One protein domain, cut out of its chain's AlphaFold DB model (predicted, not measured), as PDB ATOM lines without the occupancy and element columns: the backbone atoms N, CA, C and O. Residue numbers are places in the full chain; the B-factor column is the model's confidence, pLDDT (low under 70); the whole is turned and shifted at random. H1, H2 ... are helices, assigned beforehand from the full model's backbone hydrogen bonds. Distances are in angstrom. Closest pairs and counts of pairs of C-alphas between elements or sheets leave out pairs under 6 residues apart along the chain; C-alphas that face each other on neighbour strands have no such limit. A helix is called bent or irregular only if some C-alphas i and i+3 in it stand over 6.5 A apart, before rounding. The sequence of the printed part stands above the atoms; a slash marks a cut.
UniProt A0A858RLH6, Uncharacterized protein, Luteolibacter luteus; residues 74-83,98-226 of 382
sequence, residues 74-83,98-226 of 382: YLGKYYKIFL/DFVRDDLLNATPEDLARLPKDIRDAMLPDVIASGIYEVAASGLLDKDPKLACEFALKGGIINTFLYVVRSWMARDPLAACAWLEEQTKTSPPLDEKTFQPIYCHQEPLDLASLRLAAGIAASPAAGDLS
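What this domain is: This is residues 74 to 83 and 98 to 226 of the 382 residues of an uncharacterized protein of Luteolibacter luteus (UniProt A0A858RLH6). Six helices zigzag up and down as an elongated slab of two rows, H4, H6 and H8 running one way in one row and H3, H5 and H7 roughly against them in the other. H2 packs on H4 near one end of the slab, H1 lies beyond as an outlying piece, and the long link of residues 185 to 206 loops along one edge, past the end of H5 and the start of H6. The printed part has 139 residues with eight named helices, H1 to H8 in chain order, and no named strand; the class is all helix. It is compact, with a radius of gyration of the C-alphas of 15.9 A, and spans 54 by 29 by 24 A.

Where its parts are: The longest helix, H4, has residues 126 to 141 and measures 22.1 A, from C-alpha 126 at (-47.966, 2.460, 33.329). H5 is residues 145 to 155, 15.2 A; H6 is 158 to 171, 20.0 A; H7 is 173 to 184, 16.4 A. H8 is 207 to 218, 16.0 A, ending at C-alpha 218 at (-18.309, 18.896, 22.760). H3 is 109 to 121, 19.3 A; H2 is 98 to 106, 13.5 A; H1 is 74 to 83, 14.0 A, beginning at (-55.494, 17.365, 33.126). H2 and H3 are only just irregular: C-alphas 99 and 102 are 6.8 A apart, 113 and 116 7.0 A.

How they stand to each other: H4 and H6 are the hubs, touching four helices each, in an up-and-down bundle of H3 to H8, each running against the one before. The closest C-alphas are those of Ala 137 and Ala 148 for H4 and H5, Glu 134 and Thr 160 for H4 and H6, Ile 119 and Ala 129 for H3 and H4, Leu 105 and Gly 139 for H2 and H4, Pro 173 and Ala 218 for H7 and H8, and Met 169 and Ala 214 for H6 and H8. H4 and H5 form a helical hairpin at a shallow tilt of 8 degrees, with Ala 137 and Ala 148 4.6 A apart. H4 touches H6, the same way at 11 degrees, at Glu 134 and Thr 160, 5.6 A. H3 and H4, also a hairpin, only just touch, with 3 pairs within 8 A; Ile 119 and Ala 129 are 6.5 A apart. H2 touches H4 at a steep tilt of 47 degrees, at Leu 105 and Gly 139, 4.9 A. H1 is near H4. H7 and H8 form a hairpin at 24 degrees, at Pro 173 and Ala 218, 4.7 A. H6 touches H8 with residues 166 to 170 alone, at Met 169 and Ala 214, 5.7 A. H4 and H8 are apart. Every O i to N i+4 pair is within hydrogen-bond range in H1, H4, H5, H7 and H8; the counts are 3 of 5 in H2, 7 of 9 in H3 and 9 of 10 in H6.

The domain as a whole: The C-alphas farthest apart, those of Leu 83 and Ala 222, are 54.3 A apart. Residues 84 to 97 are not printed, and C-alphas 83 and 98 are 17.3 A apart across this cut. The link from H7 to H8 is long, with 22 residues. Mean pLDDT of the printed part is 83.8; residues 74 to 75, 77 to 83, 98 to 101 and 196 to 203 are under 70.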
ATOM      1  N   TYR A  74     -56.159  18.000  34.255       66.88
ATOM      2  CA  TYR A  74     -55.494  17.365  33.126       66.88
ATOM      3  C   TYR A  74     -55.574  15.834  33.221       66.88
ATOM      4  O   TYR A  74     -56.106  15.190  32.320       66.88
ATOM      5  N   LEU A  75     -55.177  15.255  34.355       67.88
ATOM      6  CA  LEU A  75     -55.250  13.819  34.620       67.88
ATOM      7  C   LEU A  75     -56.698  13.329  34.667       67.88
ATOM      8  O   LEU A  75     -56.997  12.276  34.116       67.88
ATOM      9  N   GLY A  76     -57.624  14.107  35.240       71.81
ATOM     10  CA  GLY A  76     -59.053  13.786  35.220       71.81
ATOM     11  C   GLY A  76     -59.646  13.771  33.805       71.81
ATOM     12  O   GLY A  76     -60.410  12.868  33.459       71.81
ATOM     13  N   LYS A  77     -59.267  14.738  32.959       68.81
ATOM     14  CA  LYS A  77     -59.657  14.812  31.542       68.81
ATOM     15  C   LYS A  77     -59.064  13.646  30.750       68.81
ATOM     16  O   LYS A  77     -59.794  12.984  30.017       68.81
ATOM     17  N   TYR A  78     -57.780  13.355  30.950       65.25
ATOM     18  CA  TYR A  78     -57.075  12.273  30.271       65.25
ATOM     19  C   TYR A  78     -57.603  10.896  30.680       65.25
ATOM     20  O   TYR A  78     -57.940  10.091  29.821       65.25
ATOM     21  N   TYR A  79     -57.783  10.648  31.979       64.94
ATOM     22  CA  TYR A  79     -58.381   9.414  32.489       64.94
ATOM     23  C   TYR A  79     -59.784   9.192  31.909       64.94
ATOM     24  O   TYR A  79     -60.120   8.081  31.510       64.94
ATOM     25  N   LYS A  80     -60.587  10.259  31.781       66.75
ATOM     26  CA  LYS A  80     -61.914  10.202  31.156       66.75
ATOM     27  C   LYS A  80     -61.843   9.879  29.660       66.75
ATOM     28  O   LYS A  80     -62.638   9.063  29.196       66.75
ATOM     29  N   ILE A  81     -60.918  10.486  28.913       63.19
ATOM     30  CA  ILE A  81     -60.720  10.215  27.478       63.19
ATOM     31  C   ILE A  81     -60.204   8.794  27.270       63.19
ATOM     32  O   ILE A  81     -60.777   8.066  26.471       63.19
ATOM     33  N   PHE A  82     -59.203   8.359  28.034       61.09
ATOM     34  CA  PHE A  82     -58.667   7.005  27.966       61.09
ATOM     35  C   PHE A  82     -59.715   5.955  28.336       61.09
ATOM     36  O   PHE A  82     -59.868   4.976  27.617       61.09
ATOM     37  N   LEU A  83     -60.486   6.161  29.412       57.75
ATOM     38  CA  LEU A  83     -61.618   5.292  29.740       57.75
ATOM     39  C   LEU A  83     -62.626   5.251  28.596       57.75
ATOM     40  O   LEU A  83     -63.106   4.178  28.254       57.75
ATOM     41  N   ASP A  98     -51.977  14.198  19.877       56.19
ATOM     42  CA  ASP A  98     -52.239  15.601  19.491       56.19
ATOM     43  C   ASP A  98     -52.933  16.414  20.600       56.19
ATOM     44  O   ASP A  98     -52.709  17.611  20.741       56.19
ATOM     45  N   PHE A  99     -53.733  15.768  21.451       54.62
ATOM     46  CA  PHE A  99     -54.488  16.450  22.513       54.62
ATOM     47  C   PHE A  99     -53.661  16.767  23.767       54.62
ATOM     48  O   PHE A  99     -54.049  17.584  24.599       54.62
ATOM     49  N   VAL A 100     -52.550  16.054  23.930       60.75
ATOM     50  CA  VAL A 100     -51.690  16.067  25.122       60.75
ATOM     51  C   VAL A 100     -50.539  17.047  24.952       60.75
ATOM     52  O   VAL A 100     -50.063  17.639  25.924       60.75
ATOM     53  N   ARG A 101     -50.112  17.230  23.703       67.62
ATOM     54  CA  ARG A 101     -48.925  17.995  23.364       67.62
ATOM     55  C   ARG A 101     -49.064  19.453  23.776       67.62
ATOM     56  O   ARG A 101     -48.228  19.925  24.527       67.62
ATOM     57  N   ASP A 102     -50.129  20.142  23.382       71.50
ATOM     58  CA  ASP A 102     -50.199  21.600  23.542       71.50
ATOM     59  C   ASP A 102     -50.267  22.059  25.008       71.50
ATOM     60  O   ASP A 102     -49.569  23.000  25.384       71.50
ATOM     61  N   ASP A 103     -51.040  21.386  25.867       76.19
ATOM     62  CA  ASP A 103     -51.140  21.759  27.289       76.19
ATOM     63  C   ASP A 103     -49.816  21.501  28.033       76.19
ATOM     64  O   ASP A 103     -49.373  22.339  28.820       76.19
ATOM     65  N   LEU A 104     -49.150  20.368  27.766       73.81
ATOM     66  CA  LEU A 104     -47.852  20.045  28.373       73.81
ATOM     67  C   LEU A 104     -46.718  20.906  27.806       73.81
ATOM     68  O   LEU A 104     -45.855  21.351  28.559       73.81
ATOM     69  N   LEU A 105     -46.743  21.195  26.502       71.75
ATOM     70  CA  LEU A 105     -45.791  22.096  25.855       71.75
ATOM     71  C   LEU A 105     -45.902  23.522  26.394       71.75
ATOM     72  O   LEU A 105     -44.909  24.246  26.390       71.75
ATOM     73  N   ASN A 106     -47.069  23.936  26.891       79.25
ATOM     74  CA  ASN A 106     -47.274  25.260  27.480       79.25
ATOM     75  C   ASN A 106     -47.151  25.292  29.014       79.25
ATOM     76  O   ASN A 106     -47.115  26.382  29.586       79.25
ATOM     77  N   ALA A 107     -47.033  24.140  29.682       79.81
ATOM     78  CA  ALA A 107     -46.863  24.067  31.132       79.81
ATOM     79  C   ALA A 107     -45.568  24.766  31.593       79.81
ATOM     80  O   ALA A 107     -44.549  24.773  30.884       79.81
ATOM     81  N   THR A 108     -45.606  25.376  32.785       84.25
ATOM     82  CA  THR A 108     -44.411  25.985  33.386       84.25
ATOM     83  C   THR A 108     -43.503  24.912  34.004       84.25
ATOM     84  O   THR A 108     -43.965  23.806  34.303       84.25
ATOM     85  N   PRO A 109     -42.213  25.203  34.244       78.56
ATOM     86  CA  PRO A 109     -41.332  24.298  34.984       78.56
ATOM     87  C   PRO A 109     -41.906  23.861  36.341       78.56
ATOM     88  O   PRO A 109     -41.774  22.701  36.720       78.56
ATOM     89  N   GLU A 110     -42.602  24.749  37.061       82.38
ATOM     90  CA  GLU A 110     -43.242  24.427  38.342       82.38
ATOM     91  C   GLU A 110     -44.426  23.466  38.187       82.38
ATOM     92  O   GLU A 110     -44.625  22.594  39.038       82.38
ATOM     93  N   ASP A 111     -45.209  23.620  37.118       83.88
ATOM     94  CA  ASP A 111     -46.305  22.710  36.789       83.88
ATOM     95  C   ASP A 111     -45.766  21.305  36.494       83.88
ATOM     96  O   ASP A 111     -46.253  20.305  37.030       83.88
ATOM     97  N   LEU A 112     -44.692  21.236  35.708       81.44
ATOM     98  CA  LEU A 112     -44.031  19.990  35.334       81.44
ATOM     99  C   LEU A 112     -43.276  19.363  36.511       81.44
ATOM    100  O   LEU A 112     -43.240  18.145  36.629       81.44
ATOM    101  N   ALA A 113     -42.767  20.152  37.457       78.19
ATOM    102  CA  ALA A 113     -42.161  19.630  38.681       78.19
ATOM    103  C   ALA A 113     -43.174  18.914  39.600       78.19
ATOM    104  O   ALA A 113     -42.787  18.026  40.364       78.19
ATOM    105  N   ARG A 114     -44.464  19.279  39.537       83.31
ATOM    106  CA  ARG A 114     -45.548  18.644  40.319       83.31
ATOM    107  C   ARG A 114     -46.120  17.403  39.644       83.31
ATOM    108  O   ARG A 114     -46.506  16.457  40.333       83.31
ATOM    109  N   LEU A 115     -46.092  17.380  38.315       84.19
ATOM    110  CA  LEU A 115     -46.684  16.339  37.486       84.19
ATOM    111  C   LEU A 115     -46.304  14.891  37.880       84.19
ATOM    112  O   LEU A 115     -47.207  14.057  37.886       84.19
ATOM    113  N   PRO A 116     -45.064  14.543  38.296       84.81
ATOM    114  CA  PRO A 116     -44.730  13.170  38.682       84.81
ATOM    115  C   PRO A 116     -45.510  12.696  39.910       84.81
ATOM    116  O   PRO A 116     -45.927  11.538  39.989       84.81
ATOM    117  N   LYS A 117     -45.722  13.601  40.875       84.81
ATOM    118  CA  LYS A 117     -46.542  13.326  42.055       84.81
ATOM    119  C   LYS A 117     -47.997  13.136  41.642       84.81
ATOM    120  O   LYS A 117     -48.616  12.167  42.060       84.81
ATOM    121  N   ASP A 118     -48.506  14.013  40.784       85.19
ATOM    122  CA  ASP A 118     -49.898  13.957  40.346       85.19
ATOM    123  C   ASP A 118     -50.191  12.676  39.538       85.19
ATOM    124  O   ASP A 118     -51.212  12.030  39.764       85.19
ATOM    125  N   ILE A 119     -49.274  12.245  38.659       82.44
ATOM    126  CA  ILE A 119     -49.364  10.964  37.930       82.44
ATOM    127  C   ILE A 119     -49.428   9.784  38.909       82.44
ATOM    128  O   ILE A 119     -50.260   8.889  38.744       82.44
ATOM    129  N   ARG A 120     -48.566   9.789  39.936       83.25
ATOM    130  CA  ARG A 120     -48.522   8.742  40.965       83.25
ATOM    131  C   ARG A 120     -49.812   8.697  41.781       83.25
ATOM    132  O   ARG A 120     -50.384   7.623  41.952       83.25
ATOM    133  N   ASP A 121     -50.282   9.852  42.245       84.38
ATOM    134  CA  ASP A 121     -51.498   9.980  43.053       84.38
ATOM    135  C   ASP A 121     -52.753   9.589  42.248       84.38
ATOM    136  O   ASP A 121     -53.724   9.080  42.808       84.38
ATOM    137  N   ALA A 122     -52.728   9.767  40.922       83.06
ATOM    138  CA  ALA A 122     -53.804   9.364  40.020       83.06
ATOM    139  C   ALA A 122     -53.857   7.851  39.726       83.06
ATOM    140  O   ALA A 122     -54.833   7.404  39.121       83.06
ATOM    141  N   MET A 123     -52.853   7.066  40.145       83.62
ATOM    142  CA  MET A 123     -52.759   5.615  39.904       83.62
ATOM    143  C   MET A 123     -52.998   5.237  38.430       83.62
ATOM    144  O   MET A 123     -53.740   4.299  38.118       83.62
ATOM    145  N   LEU A 124     -52.418   6.013  37.509       79.94
ATOM    146  CA  LEU A 124     -52.564   5.766  36.079       79.94
ATOM    147  C   LEU A 124     -51.893   4.441  35.672       79.94
ATOM    148  O   LEU A 124     -50.843   4.110  36.217       79.94
ATOM    149  N   PRO A 125     -52.448   3.709  34.686       83.44
ATOM    150  CA  PRO A 125     -51.747   2.607  34.035       83.44
ATOM    151  C   PRO A 125     -50.363   3.028  33.524       83.44
ATOM    152  O   PRO A 125     -50.231   4.106  32.941       83.44
ATOM    153  N   ASP A 126     -49.368   2.151  33.655       80.56
ATOM    154  CA  ASP A 126     -47.966   2.460  33.329       80.56
ATOM    155  C   ASP A 126     -47.783   2.971  31.894       80.56
ATOM    156  O   ASP A 126     -47.075   3.948  31.668       80.56
ATOM    157  N   VAL A 127     -48.503   2.387  30.927       80.00
ATOM    158  CA  VAL A 127     -48.460   2.802  29.510       80.00
ATOM    159  C   VAL A 127     -48.867   4.268  29.339       80.00
ATOM    160  O   VAL A 127     -48.273   4.994  28.547       80.00
ATOM    161  N   ILE A 128     -49.859   4.722  30.109       81.25
ATOM    162  CA  ILE A 128     -50.314   6.112  30.078       81.25
ATOM    163  C   ILE A 128     -49.301   7.019  30.760       81.25
ATOM    164  O   ILE A 128     -48.947   8.062  30.216       81.25
ATOM    165  N   ALA A 129     -48.867   6.638  31.965       83.56
ATOM    166  CA  ALA A 129     -47.871   7.400  32.701       83.56
ATOM    167  C   ALA A 129     -46.631   7.615  31.822       83.56
ATOM    168  O   ALA A 129     -46.159   8.742  31.704       83.56
ATOM    169  N   SER A 130     -46.196   6.565  31.119       83.25
ATOM    170  CA  SER A 130     -45.077   6.598  30.185       83.25
ATOM    171  C   SER A 130     -45.258   7.606  29.054       83.25
ATOM    172  O   SER A 130     -44.407   8.477  28.881       83.25
ATOM    173  N   GLY A 131     -46.407   7.588  28.369       83.62
ATOM    174  CA  GLY A 131     -46.699   8.568  27.320       83.62
ATOM    175  C   GLY A 131     -46.733  10.015  27.831       83.62
ATOM    176  O   GLY A 131     -46.258  10.923  27.151       83.62
ATOM    177  N   ILE A 132     -47.231  10.250  29.053       85.44
ATOM    178  CA  ILE A 132     -47.192  11.587  29.669       85.44
ATOM    179  C   ILE A 132     -45.745  12.001  29.953       85.44
ATOM    180  O   ILE A 132     -45.381  13.140  29.657       85.44
ATOM    181  N   TYR A 133     -44.924  11.097  30.502       88.19
ATOM    182  CA  TYR A 133     -43.517  11.385  30.773       88.19
ATOM    183  C   TYR A 133     -42.742  11.709  29.495       88.19
ATOM    184  O   TYR A 133     -41.989  12.678  29.475       88.19
ATOM    185  N   GLU A 134     -42.960  10.942  28.428       87.88
ATOM    186  CA  GLU A 134     -42.337  11.153  27.124       87.88
ATOM    187  C   GLU A 134     -42.686  12.522  26.529       87.88
ATOM    188  O   GLU A 134     -41.788  13.295  26.186       87.88
ATOM    189  N   VAL A 135     -43.976  12.869  26.472       86.56
ATOM    190  CA  VAL A 135     -44.422  14.146  25.895       86.56
ATOM    191  C   VAL A 135     -43.927  15.330  26.727       86.56
ATOM    192  O   VAL A 135     -43.432  16.307  26.165       86.56
ATOM    193  N   ALA A 136     -44.026  15.250  28.056       88.81
ATOM    194  CA  ALA A 136     -43.568  16.322  28.936       88.81
ATOM    195  C   ALA A 136     -42.042  16.490  28.897       88.81
ATOM    196  O   ALA A 136     -41.568  17.621  28.817       88.81
ATOM    197  N   ALA A 137     -41.266  15.400  28.895       91.50
ATOM    198  CA  ALA A 137     -39.811  15.482  28.795       91.50
ATOM    199  C   ALA A 137     -39.369  16.047  27.433       91.50
ATOM    200  O   ALA A 137     -38.512  16.926  27.379       91.50
ATOM    201  N   SER A 138     -40.012  15.622  26.342       88.12
ATOM    202  CA  SER A 138     -39.790  16.180  25.001       88.12
ATOM    203  C   SER A 138     -40.132  17.675  24.940       88.12
ATOM    204  O   SER A 138     -39.383  18.463  24.371       88.12
ATOM    205  N   GLY A 139     -41.213  18.100  25.600       86.00
ATOM    206  CA  GLY A 139     -41.585  19.512  25.699       86.00
ATOM    207  C   GLY A 139     -40.655  20.367  26.560       86.00
ATOM    208  O   GLY A 139     -40.481  21.558  26.294       86.00
ATOM    209  N   LEU A 140     -40.049  19.769  27.586       90.50
ATOM    210  CA  LEU A 140     -39.048  20.422  28.429       90.50
ATOM    211  C   LEU A 140     -37.711  20.579  27.726       90.50
ATOM    212  O   LEU A 140     -37.014  21.549  28.001       90.50
ATOM    213  N   LEU A 141     -37.361  19.666  26.825       91.81
ATOM    214  CA  LEU A 141     -36.057  19.629  26.173       91.81
ATOM    215  C   LEU A 141     -35.684  20.959  25.489       91.81
ATOM    216  O   LEU A 141     -34.519  21.340  25.497       91.81
ATOM    217  N   ASP A 142     -36.649  21.683  24.915       88.62
ATOM    218  CA  ASP A 142     -36.402  22.990  24.282       88.62
ATOM    219  C   ASP A 142     -36.225  24.138  25.292       88.62
ATOM    220  O   ASP A 142     -35.624  25.160  24.965       88.62
ATOM    221  N   LYS A 143     -36.765  23.998  26.508       89.44
ATOM    222  CA  LYS A 143     -36.823  25.064  27.523       89.44
ATOM    223  C   LYS A 143     -35.756  24.911  28.601       89.44
ATOM    224  O   LYS A 143     -35.126  25.889  28.988       89.44
ATOM    225  N   ASP A 144     -35.617  23.696  29.111       93.31
ATOM    226  CA  ASP A 144     -34.716  23.306  30.187       93.31
ATOM    227  C   ASP A 144     -34.362  21.811  30.025       93.31
ATOM    228  O   ASP A 144     -35.045  20.934  30.569       93.31
ATOM    229  N   PRO A 145     -33.308  21.499  29.247       94.62
ATOM    230  CA  PRO A 145     -32.856  20.127  29.029       94.62
ATOM    231  C   PRO A 145     -32.482  19.387  30.321       94.62
ATOM    232  O   PRO A 145     -32.711  18.181  30.427       94.62
ATOM    233  N   LYS A 146     -31.948  20.097  31.326       94.81
ATOM    234  CA  LYS A 146     -31.599  19.505  32.625       94.81
ATOM    235  C   LYS A 146     -32.862  19.042  33.342       94.81
ATOM    236  O   LYS A 146     -32.937  17.886  33.763       94.81
ATOM    237  N   LEU A 147     -33.877  19.902  33.414       91.25
ATOM    238  CA  LEU A 147     -35.170  19.536  33.987       91.25
ATOM    239  C   LEU A 147     -35.845  18.413  33.189       91.25
ATOM    240  O   LEU A 147     -36.444  17.529  33.795       91.25
ATOM    241  N   ALA A 148     -35.720  18.401  31.859       93.12
ATOM    242  CA  ALA A 148     -36.214  17.312  31.015       93.12
ATOM    243  C   ALA A 148     -35.590  15.959  31.401       93.12
ATOM    244  O   ALA A 148     -36.314  14.976  31.576       93.12
ATOM    245  N   CYS A 149     -34.266  15.914  31.587       93.00
ATOM    246  CA  CYS A 149     -33.548  14.722  32.038       93.00
ATOM    247  C   CYS A 149     -34.019  14.279  33.424       93.00
ATOM    248  O   CYS A 149     -34.412  13.130  33.603       93.00
ATOM    249  N   GLU A 150     -34.040  15.189  34.401       90.56
ATOM    250  CA  GLU A 150     -34.502  14.896  35.765       90.56
ATOM    251  C   GLU A 150     -35.951  14.395  35.794       90.56
ATOM    252  O   GLU A 150     -36.318  13.530  36.595       90.56
ATOM    253  N   PHE A 151     -36.791  14.942  34.921       88.94
ATOM    254  CA  PHE A 151     -38.179  14.545  34.780       88.94
ATOM    255  C   PHE A 151     -38.307  13.146  34.158       88.94
ATOM    256  O   PHE A 151     -39.047  12.313  34.687       88.94
ATOM    257  N   ALA A 152     -37.534  12.843  33.111       90.81
ATOM    258  CA  ALA A 152     -37.466  11.509  32.515       90.81
ATOM    259  C   ALA A 152     -36.947  10.452  33.510       90.81
ATOM    260  O   ALA A 152     -37.514   9.361  33.598       90.81
ATOM    261  N   LEU A 153     -35.941  10.801  34.325       88.56
ATOM    262  CA  LEU A 153     -35.436   9.957  35.415       88.56
ATOM    263  C   LEU A 153     -36.533   9.615  36.429       88.56
ATOM    264  O   LEU A 153     -36.709   8.451  36.788       88.56
ATOM    265  N   LYS A 154     -37.318  10.611  36.858       85.50
ATOM    266  CA  LYS A 154     -38.442  10.409  37.792       85.50
ATOM    267  C   LYS A 154     -39.544   9.522  37.211       85.50
ATOM    268  O   LYS A 154     -40.217   8.837  37.980       85.50
ATOM    269  N   GLY A 155     -39.719   9.538  35.889       83.44
ATOM    270  CA  GLY A 155     -40.645   8.659  35.178       83.44
ATOM    271  C   GLY A 155     -40.199   7.201  35.108       83.44
ATOM    272  O   GLY A 155     -41.035   6.333  34.877       83.44
ATOM    273  N   GLY A 156     -38.913   6.919  35.340       82.81
ATOM    274  CA  GLY A 156     -38.371   5.560  35.330       82.81
ATOM    275  C   GLY A 156     -38.330   4.915  33.942       82.81
ATOM    276  O   GLY A 156     -38.272   3.695  33.852       82.81
ATOM    277  N   ILE A 157     -38.370   5.706  32.863       85.19
ATOM    278  CA  ILE A 157     -38.358   5.194  31.484       85.19
ATOM    279  C   ILE A 157     -36.997   5.501  30.870       85.19
ATOM    280  O   ILE A 157     -36.712   6.652  30.523       85.19
ATOM    281  N   ILE A 158     -36.158   4.473  30.720       88.12
ATOM    282  CA  ILE A 158     -34.782   4.660  30.238       88.12
ATOM    283  C   ILE A 158     -34.769   5.235  28.820       88.12
ATOM    284  O   ILE A 158     -33.973   6.114  28.529       88.12
ATOM    285  N   ASN A 159     -35.693   4.810  27.951       87.25
ATOM    286  CA  ASN A 159     -35.725   5.239  26.552       87.25
ATOM    287  C   ASN A 159     -36.030   6.731  26.434       87.25
ATOM    288  O   ASN A 159     -35.388   7.428  25.655       87.25
ATOM    289  N   THR A 160     -36.965   7.230  27.246       90.25
ATOM    290  CA  THR A 160     -37.273   8.660  27.327       90.25
ATOM    291  C   THR A 160     -36.066   9.430  27.843       90.25
ATOM    292  O   THR A 160     -35.713  10.460  27.278       90.25
ATOM    293  N   PHE A 161     -35.395   8.919  28.879       93.25
ATOM    294  CA  PHE A 161     -34.177   9.533  29.396       93.25
ATOM    295  C   PHE A 161     -33.071   9.596  28.336       93.25
ATOM    296  O   PHE A 161     -32.544  10.673  28.069       93.25
ATOM    297  N   LEU A 162     -32.765   8.470  27.686       92.50
ATOM    298  CA  LEU A 162     -31.775   8.382  26.619       92.50
ATOM    299  C   LEU A 162     -32.121   9.339  25.478       92.50
ATOM    300  O   LEU A 162     -31.265  10.115  25.066       92.50
ATOM    301  N   TYR A 163     -33.371   9.345  25.012       92.75
ATOM    302  CA  TYR A 163     -33.834  10.265  23.975       92.75
ATOM    303  C   TYR A 163     -33.572  11.731  24.348       92.75
ATOM    304  O   TYR A 163     -33.008  12.475  23.546       92.75
ATOM    305  N   VAL A 164     -33.928  12.142  25.568       94.94
ATOM    306  CA  VAL A 164     -33.734  13.519  26.046       94.94
ATOM    307  C   VAL A 164     -32.248  13.860  26.145       94.94
ATOM    308  O   VAL A 164     -31.835  14.889  25.617       94.94
ATOM    309  N   VAL A 165     -31.432  12.998  26.761       95.88
ATOM    310  CA  VAL A 165     -29.985  13.229  26.914       95.88
ATOM    311  C   VAL A 165     -29.305  13.319  25.554       95.88
ATOM    312  O   VAL A 165     -28.545  14.249  25.315       95.88
ATOM    313  N   ARG A 166     -29.604  12.402  24.634       94.62
ATOM    314  CA  ARG A 166     -29.057  12.397  23.269       94.62
ATOM    315  C   ARG A 166     -29.476  13.631  22.479       94.62
ATOM    316  O   ARG A 166     -28.641  14.277  21.853       94.62
ATOM    317  N   SER A 167     -30.739  14.024  22.584       94.25
ATOM    318  CA  SER A 167     -31.220  15.243  21.934       94.25
ATOM    319  C   SER A 167     -30.606  16.509  22.541       94.25
ATOM    320  O   SER A 167     -30.369  17.478  21.825       94.25
ATOM    321  N   TRP A 168     -30.319  16.513  23.847       96.31
ATOM    322  CA  TRP A 168     -29.589  17.600  24.496       96.31
ATOM    323  C   TRP A 168     -28.132  17.640  24.028       96.31
ATOM    324  O   TRP A 168     -27.674  18.694  23.597       96.31
ATOM    325  N   MET A 169     -27.438  16.498  24.017       95.75
ATOM    326  CA  MET A 169     -26.067  16.377  23.509       95.75
ATOM    327  C   MET A 169     -25.934  16.898  22.075       95.75
ATOM    328  O   MET A 169     -24.986  17.612  21.782       95.75
ATOM    329  N   ALA A 170     -26.901  16.614  21.199       92.25
ATOM    330  CA  ALA A 170     -26.885  17.102  19.821       92.25
ATOM    331  C   ALA A 170     -27.016  18.639  19.699       92.25
ATOM    332  O   ALA A 170     -26.651  19.209  18.673       92.25
ATOM    333  N   ARG A 171     -27.556  19.323  20.718       93.75
ATOM    334  CA  ARG A 171     -27.793  20.781  20.716       93.75
ATOM    335  C   ARG A 171     -26.731  21.559  21.480       93.75
ATOM    336  O   ARG A 171     -26.301  22.613  21.028       93.75
ATOM    337  N   ASP A 172     -26.363  21.056  22.653       95.81
ATOM    338  CA  ASP A 172     -25.360  21.638  23.541       95.81
ATOM    339  C   ASP A 172     -24.566  20.506  24.216       95.81
ATOM    340  O   ASP A 172     -24.830  20.134  25.369       95.81
ATOM    341  N   PRO A 173     -23.604  19.911  23.486       94.75
ATOM    342  CA  PRO A 173     -22.840  18.778  23.988       94.75
ATOM    343  C   PRO A 173     -21.981  19.145  25.202       94.75
ATOM    344  O   PRO A 173     -21.761  18.299  26.067       94.75
ATOM    345  N   LEU A 174     -21.532  20.402  25.316       94.81
ATOM    346  CA  LEU A 174     -20.716  20.862  26.439       94.81
ATOM    347  C   LEU A 174     -21.529  20.881  27.739       94.81
ATOM    348  O   LEU A 174     -21.087  20.321  28.746       94.81
ATOM    349  N   ALA A 175     -22.724  21.482  27.718       95.62
ATOM    350  CA  ALA A 175     -23.598  21.511  28.889       95.62
ATOM    351  C   ALA A 175     -24.082  20.105  29.275       95.62
ATOM    352  O   ALA A 175     -24.067  19.757  30.459       95.62
ATOM    353  N   ALA A 176     -24.447  19.278  28.288       96.00
ATOM    354  CA  ALA A 176     -24.846  17.893  28.522       96.00
ATOM    355  C   ALA A 176     -23.704  17.067  29.142       96.00
ATOM    356  O   ALA A 176     -23.924  16.339  30.112       96.00
ATOM    357  N   CYS A 177     -22.471  17.219  28.642       94.62
ATOM    358  CA  CYS A 177     -21.289  16.551  29.187       94.62
ATOM    359  C   CYS A 177     -21.027  16.957  30.645       94.62
ATOM    360  O   CYS A 177     -20.819  16.089  31.494       94.62
ATOM    361  N   ALA A 178     -21.074  18.259  30.949       95.44
ATOM    362  CA  ALA A 178     -20.874  18.765  32.307       95.44
ATOM    363  C   ALA A 178     -21.932  18.220  33.280       95.44
ATOM    364  O   ALA A 178     -21.606  17.812  34.395       95.44
ATOM    365  N   TRP A 179     -23.194  18.159  32.847       95.69
ATOM    366  CA  TRP A 179     -24.274  17.588  33.648       95.69
ATOM    367  C   TRP A 179     -24.108  16.079  33.866       95.69
ATOM    368  O   TRP A 179     -24.244  15.612  34.995       95.69
ATOM    369  N   LEU A 180     -23.757  15.311  32.829       94.44
ATOM    370  CA  LEU A 180     -23.481  13.874  32.959       94.44
ATOM    371  C   LEU A 180     -22.319  13.606  33.923       94.44
ATOM    372  O   LEU A 180     -22.371  12.660  34.707       94.44
ATOM    373  N   GLU A 181     -21.286  14.451  33.917       93.50
ATOM    374  CA  GLU A 181     -20.185  14.366  34.877       93.50
ATOM    375  C   GLU A 181     -20.619  14.694  36.316       93.50
ATOM    376  O   GLU A 181     -20.107  14.105  37.268       93.50
ATOM    377  N   GLU A 182     -21.581  15.601  36.502       94.19
ATOM    378  CA  GLU A 182     -22.208  15.846  37.805       94.19
ATOM    379  C   GLU A 182     -22.958  14.590  38.289       94.19
ATOM    380  O   GLU A 182     -22.785  14.175  39.435       94.19
ATOM    381  N   GLN A 183     -23.720  13.931  37.404       91.88
ATOM    382  CA  GLN A 183     -24.522  12.747  37.749       91.88
ATOM    383  C   GLN A 183     -23.692  11.500  38.085       91.88
ATOM    384  O   GLN A 183     -24.142  10.651  38.852       91.88
ATOM    385  N   THR A 184     -22.470  11.370  37.563       87.44
ATOM    386  CA  THR A 184     -21.580  10.260  37.949       87.44
ATOM    387  C   THR A 184     -20.953  10.453  39.332       87.44
ATOM    388  O   THR A 184     -20.458   9.489  39.915       87.44
ATOM    389  N   LYS A 185     -20.986  11.677  39.876       90.50
ATOM    390  CA  LYS A 185     -20.430  12.032  41.192       90.50
ATOM    391  C   LYS A 185     -21.474  12.028  42.315       90.50
ATOM    392  O   LYS A 185     -21.097  12.187  43.477       90.50
ATOM    393  N   THR A 186     -22.767  11.877  42.012       88.25
ATOM    394  CA  THR A 186     -23.825  11.850  43.035       88.25
ATOM    395  C   THR A 186     -23.715  10.613  43.931       88.25
ATOM    396  O   THR A 186     -23.078   9.620  43.582       88.25
ATOM    397  N   SER A 187     -24.335  10.659  45.116       80.88
ATOM    398  CA  SER A 187     -24.412   9.517  46.034       80.88
ATOM    399  C   SER A 187     -25.883   9.188  46.343       80.88
ATOM    400  O   SER A 187     -26.532   9.980  47.033       80.88
ATOM    401  N   PRO A 188     -26.428   8.057  45.847       83.75
ATOM    402  CA  PRO A 188     -25.783   7.093  44.947       83.75
ATOM    403  C   PRO A 188     -25.519   7.680  43.543       83.75
ATOM    404  O   PRO A 188     -26.188   8.643  43.150       83.75
ATOM    405  N   PRO A 189     -24.535   7.140  42.797       84.00
ATOM    406  CA  PRO A 189     -24.342   7.513  41.402       84.00
ATOM    407  C   PRO A 189     -25.581   7.109  40.611       84.00
ATOM    408  O   PRO A 189     -26.197   6.082  40.908       84.00
ATOM    409  N   LEU A 190     -25.940   7.915  39.616       83.12
ATOM    410  CA  LEU A 190     -27.033   7.570  38.720       83.12
ATOM    411  C   LEU A 190     -26.690   6.249  38.005       83.12
ATOM    412  O   LEU A 190     -25.692   6.142  37.300       83.12
ATOM    413  N   ASP A 191     -27.499   5.223  38.228       82.56
ATOM    414  CA  ASP A 191     -27.336   3.893  37.644       82.56
ATOM    415  C   ASP A 191     -28.700   3.319  37.236       82.56
ATOM    416  O   ASP A 191     -29.745   3.928  37.469       82.56
ATOM    417  N   GLU A 192     -28.712   2.129  36.636       74.56
ATOM    418  CA  GLU A 192     -29.953   1.447  36.245       74.56
ATOM    419  C   GLU A 192     -30.910   1.238  37.435       74.56
ATOM    420  O   GLU A 192     -32.125   1.311  37.276       74.56
ATOM    421  N   LYS A 193     -30.385   1.062  38.656       79.56
ATOM    422  CA  LYS A 193     -31.195   0.877  39.875       79.56
ATOM    423  C   LYS A 193     -31.863   2.164  40.343       79.56
ATOM    424  O   LYS A 193     -32.806   2.112  41.133       79.56
ATOM    425  N   THR A 194     -31.373   3.311  39.884       77.12
ATOM    426  CA  THR A 194     -31.981   4.614  40.153       77.12
ATOM    427  C   THR A 194     -33.303   4.772  39.396       77.12
ATOM    428  O   THR A 194     -34.184   5.515  39.834       77.12
ATOM    429  N   PHE A 195     -33.486   4.035  38.297       73.25
ATOM    430  CA  PHE A 195     -34.750   3.980  37.576       73.25
ATOM    431  C   PHE A 195     -35.713   3.077  38.340       73.25
ATOM    432  O   PHE A 195     -35.384   1.953  38.723       73.25
ATOM    433  N   GLN A 196     -36.927   3.573  38.594       64.88
ATOM    434  CA  GLN A 196     -37.959   2.722  39.175       64.88
ATOM    435  C   GLN A 196     -38.252   1.557  38.214       64.88
ATOM    436  O   GLN A 196     -38.365   1.792  37.012       64.88
ATOM    437  N   PRO A 197     -38.443   0.326  38.720       56.88
ATOM    438  CA  PRO A 197     -38.571  -0.894  37.916       56.88
ATOM    439  C   PRO A 197     -39.906  -1.001  37.160       56.88
ATOM    440  O   PRO A 197     -40.354  -2.103  36.854       56.88
ATOM    441  N   ILE A 198     -40.569   0.124  36.876       58.06
ATOM    442  CA  ILE A 198     -41.845   0.155  36.153       58.06
ATOM    443  C   ILE A 198     -41.664  -0.489  34.768       58.06
ATOM    444  O   ILE A 198     -42.574  -1.152  34.277       58.06
ATOM    445  N   TYR A 199     -40.460  -0.399  34.188       57.88
ATOM    446  CA  TYR A 199     -40.113  -1.073  32.945       57.88
ATOM    447  C   TYR A 199     -38.776  -1.813  33.040       57.88
ATOM    448  O   TYR A 199     -37.723  -1.214  33.251       57.88
ATOM    449  N   CYS A 200     -38.819  -3.132  32.833       54.38
ATOM    450  CA  CYS A 200     -37.631  -3.933  32.556       54.38
ATOM    451  C   CYS A 200     -37.131  -3.573  31.153       54.38
ATOM    452  O   CYS A 200     -37.689  -4.034  30.156       54.38
ATOM    453  N   HIS A 201     -36.104  -2.736  31.068       57.31
ATOM    454  CA  HIS A 201     -35.410  -2.494  29.812       57.31
ATOM    455  C   HIS A 201     -34.359  -3.583  29.571       57.31
ATOM    456  O   HIS A 201     -33.842  -4.183  30.509       57.31
ATOM    457  N   GLN A 202     -34.099  -3.892  28.298       61.81
ATOM    458  CA  GLN A 202     -33.095  -4.891  27.918       61.81
ATOM    459  C   GLN A 202     -31.685  -4.301  27.824       61.81
ATOM    460  O   GLN A 202     -30.713  -5.052  27.881       61.81
ATOM    461  N   GLU A 203     -31.573  -2.981  27.682       69.12
ATOM    462  CA  GLU A 203     -30.294  -2.291  27.565       69.12
ATOM    463  C   GLU A 203     -29.915  -1.644  28.903       69.12
ATOM    464  O   GLU A 203     -30.706  -0.867  29.446       69.12
ATOM    465  N   PRO A 204     -28.725  -1.955  29.447       80.88
ATOM    466  CA  PRO A 204     -28.248  -1.328  30.668       80.88
ATOM    467  C   PRO A 204     -27.945   0.152  30.418       80.88
ATOM    468  O   PRO A 204     -27.407   0.523  29.374       80.88
ATOM    469  N   LEU A 205     -28.235   1.004  31.405       85.31
ATOM    470  CA  LEU A 205     -27.820   2.402  31.341       85.31
ATOM    471  C   LEU A 205     -26.299   2.512  31.479       85.31
ATOM    472  O   LEU A 205     -25.757   2.309  32.567       85.31
ATOM    473  N   ASP A 206     -25.618   2.917  30.410       89.94
ATOM    474  CA  ASP A 206     -24.175   3.161  30.424       89.94
ATOM    475  C   ASP A 206     -23.854   4.660  30.379       89.94
ATOM    476  O   ASP A 206     -23.529   5.235  29.339       89.94
ATOM    477  N   LEU A 207     -23.932   5.319  31.541       90.44
ATOM    478  CA  LEU A 207     -23.606   6.747  31.658       90.44
ATOM    479  C   LEU A 207     -22.169   7.076  31.248       90.44
ATOM    480  O   LEU A 207     -21.902   8.202  30.830       90.44
ATOM    481  N   ALA A 208     -21.235   6.128  31.380       90.75
ATOM    482  CA  ALA A 208     -19.855   6.351  30.970       90.75
ATOM    483  C   ALA A 208     -19.763   6.536  29.449       90.75
ATOM    484  O   ALA A 208     -19.069   7.447  28.998       90.75
ATOM    485  N   SER A 209     -20.515   5.734  28.695       91.25
ATOM    486  CA  SER A 209     -20.614   5.811  27.234       91.25
ATOM    487  C   SER A 209     -21.314   7.092  26.779       91.25
ATOM    488  O   SER A 209     -20.776   7.805  25.935       91.25
ATOM    489  N   LEU A 210     -22.421   7.484  27.427       93.06
ATOM    490  CA  LEU A 210     -23.083   8.769  27.147       93.06
ATOM    491  C   LEU A 210     -22.168   9.966  27.438       93.06
ATOM    492  O   LEU A 210     -22.105  10.906  26.652       93.06
ATOM    493  N   ARG A 211     -21.427   9.940  28.554       94.44
ATOM    494  CA  ARG A 211     -20.469  11.000  28.903       94.44
ATOM    495  C   ARG A 211     -19.337  11.083  27.882       94.44
ATOM    496  O   ARG A 211     -18.939  12.182  27.508       94.44
ATOM    497  N   LEU A 212     -18.816   9.937  27.447       93.44
ATOM    498  CA  LEU A 212     -17.791   9.875  26.410       93.44
ATOM    499  C   LEU A 212     -18.320  10.444  25.086       93.44
ATOM    500  O   LEU A 212     -17.655  11.290  24.492       93.44
ATOM    501  N   ALA A 213     -19.535  10.066  24.676       93.81
ATOM    502  CA  ALA A 213     -20.184  10.604  23.485       93.81
ATOM    503  C   ALA A 213     -20.377  12.126  23.565       93.81
ATOM    504  O   ALA A 213     -19.989  12.843  22.641       93.81
ATOM    505  N   ALA A 214     -20.877  12.632  24.698       93.81
ATOM    506  CA  ALA A 214     -21.019  14.064  24.951       93.81
ATOM    507  C   ALA A 214     -19.672  14.796  24.874       93.81
ATOM    508  O   ALA A 214     -19.577  15.856  24.261       93.81
ATOM    509  N   GLY A 215     -18.618  14.227  25.467       94.06
ATOM    510  CA  GLY A 215     -17.276  14.807  25.465       94.06
ATOM    511  C   GLY A 215     -16.653  14.870  24.069       94.06
ATOM    512  O   GLY A 215     -16.066  15.890  23.704       94.06
ATOM    513  N   ILE A 216     -16.824  13.814  23.265       93.81
ATOM    514  CA  ILE A 216     -16.388  13.787  21.861       93.81
ATOM    515  C   ILE A 216     -17.158  14.836  21.054       93.81
ATOM    516  O   ILE A 216     -16.539  15.605  20.325       93.81
ATOM    517  N   ALA A 217     -18.479  14.925  21.217       92.31
ATOM    518  CA  ALA A 217     -19.293  15.915  20.514       92.31
ATOM    519  C   ALA A 217     -18.999  17.360  20.953       92.31
ATOM    520  O   ALA A 217     -19.043  18.271  20.130       92.31
ATOM    521  N   ALA A 218     -18.651  17.578  22.224       93.12
ATOM    522  CA  ALA A 218     -18.309  18.896  22.760       93.12
ATOM    523  C   ALA A 218     -16.959  19.404  22.252       93.12
ATOM    524  O   ALA A 218     -16.742  20.611  22.155       93.12
ATOM    525  N   SER A 219     -16.038  18.490  21.942       93.75
ATOM    526  CA  SER A 219     -14.727  18.828  21.405       93.75
ATOM    527  C   SER A 219     -14.257  17.776  20.397       93.75
ATOM    528  O   SER A 219     -13.381  16.970  20.699       93.75
ATOM    529  N   PRO A 220     -14.773  17.774  19.158       89.69
ATOM    530  CA  PRO A 220     -14.424  16.740  18.179       89.69
ATOM    531  C   PRO A 220     -12.934  16.735  17.825       89.69
ATOM    532  O   PRO A 220     -12.354  15.681  17.567       89.69
ATOM    533  N   ALA A 221     -12.283  17.903  17.879       90.06
ATOM    534  CA  ALA A 221     -10.861  18.059  17.584       90.06
ATOM    535  C   ALA A 221      -9.928  17.723  18.766       90.06
ATOM    536  O   ALA A 221      -8.831  17.224  18.533       90.06
ATOM    537  N   ALA A 222     -10.333  17.993  20.015       90.62
ATOM    538  CA  ALA A 222      -9.449  17.877  21.187       90.62
ATOM    539  C   ALA A 222      -9.971  16.949  22.297       90.62
ATOM    540  O   ALA A 222      -9.254  16.677  23.256       90.62
ATOM    541  N   GLY A 223     -11.201  16.458  22.181       86.00
ATOM    542  CA  GLY A 223     -11.840  15.563  23.139       86.00
ATOM    543  C   GLY A 223     -11.096  14.241  23.242       86.00
ATOM    544  O   GLY A 223     -10.589  13.727  22.247       86.00
ATOM    545  N   ASP A 224     -11.003  13.700  24.447       89.88
ATOM    546  CA  ASP A 224     -10.243  12.487  24.718       89.88
ATOM    547  C   ASP A 224     -10.876  11.259  24.041       89.88
ATOM    548  O   ASP A 224     -12.031  10.919  24.296       89.88
ATOM    549  N   LEU A 225     -10.109  10.601  23.166       91.88
ATOM    550  CA  LEU A 225     -10.520   9.372  22.488       91.88
ATOM    551  C   LEU A 225     -10.062   8.112  23.230       91.88
ATOM    552  O   LEU A 225     -10.473   7.027  22.834       91.88
ATOM    553  N   SER A 226      -9.248   8.222  24.288       91.50
ATOM    554  CA  SER A 226      -8.712   7.062  25.019       91.50
ATOM    555  C   SER A 226      -9.829   6.138  25.505       91.50
ATOM    556  O   SER A 226      -9.810   4.944  25.224       91.50
TER     557      SER A 226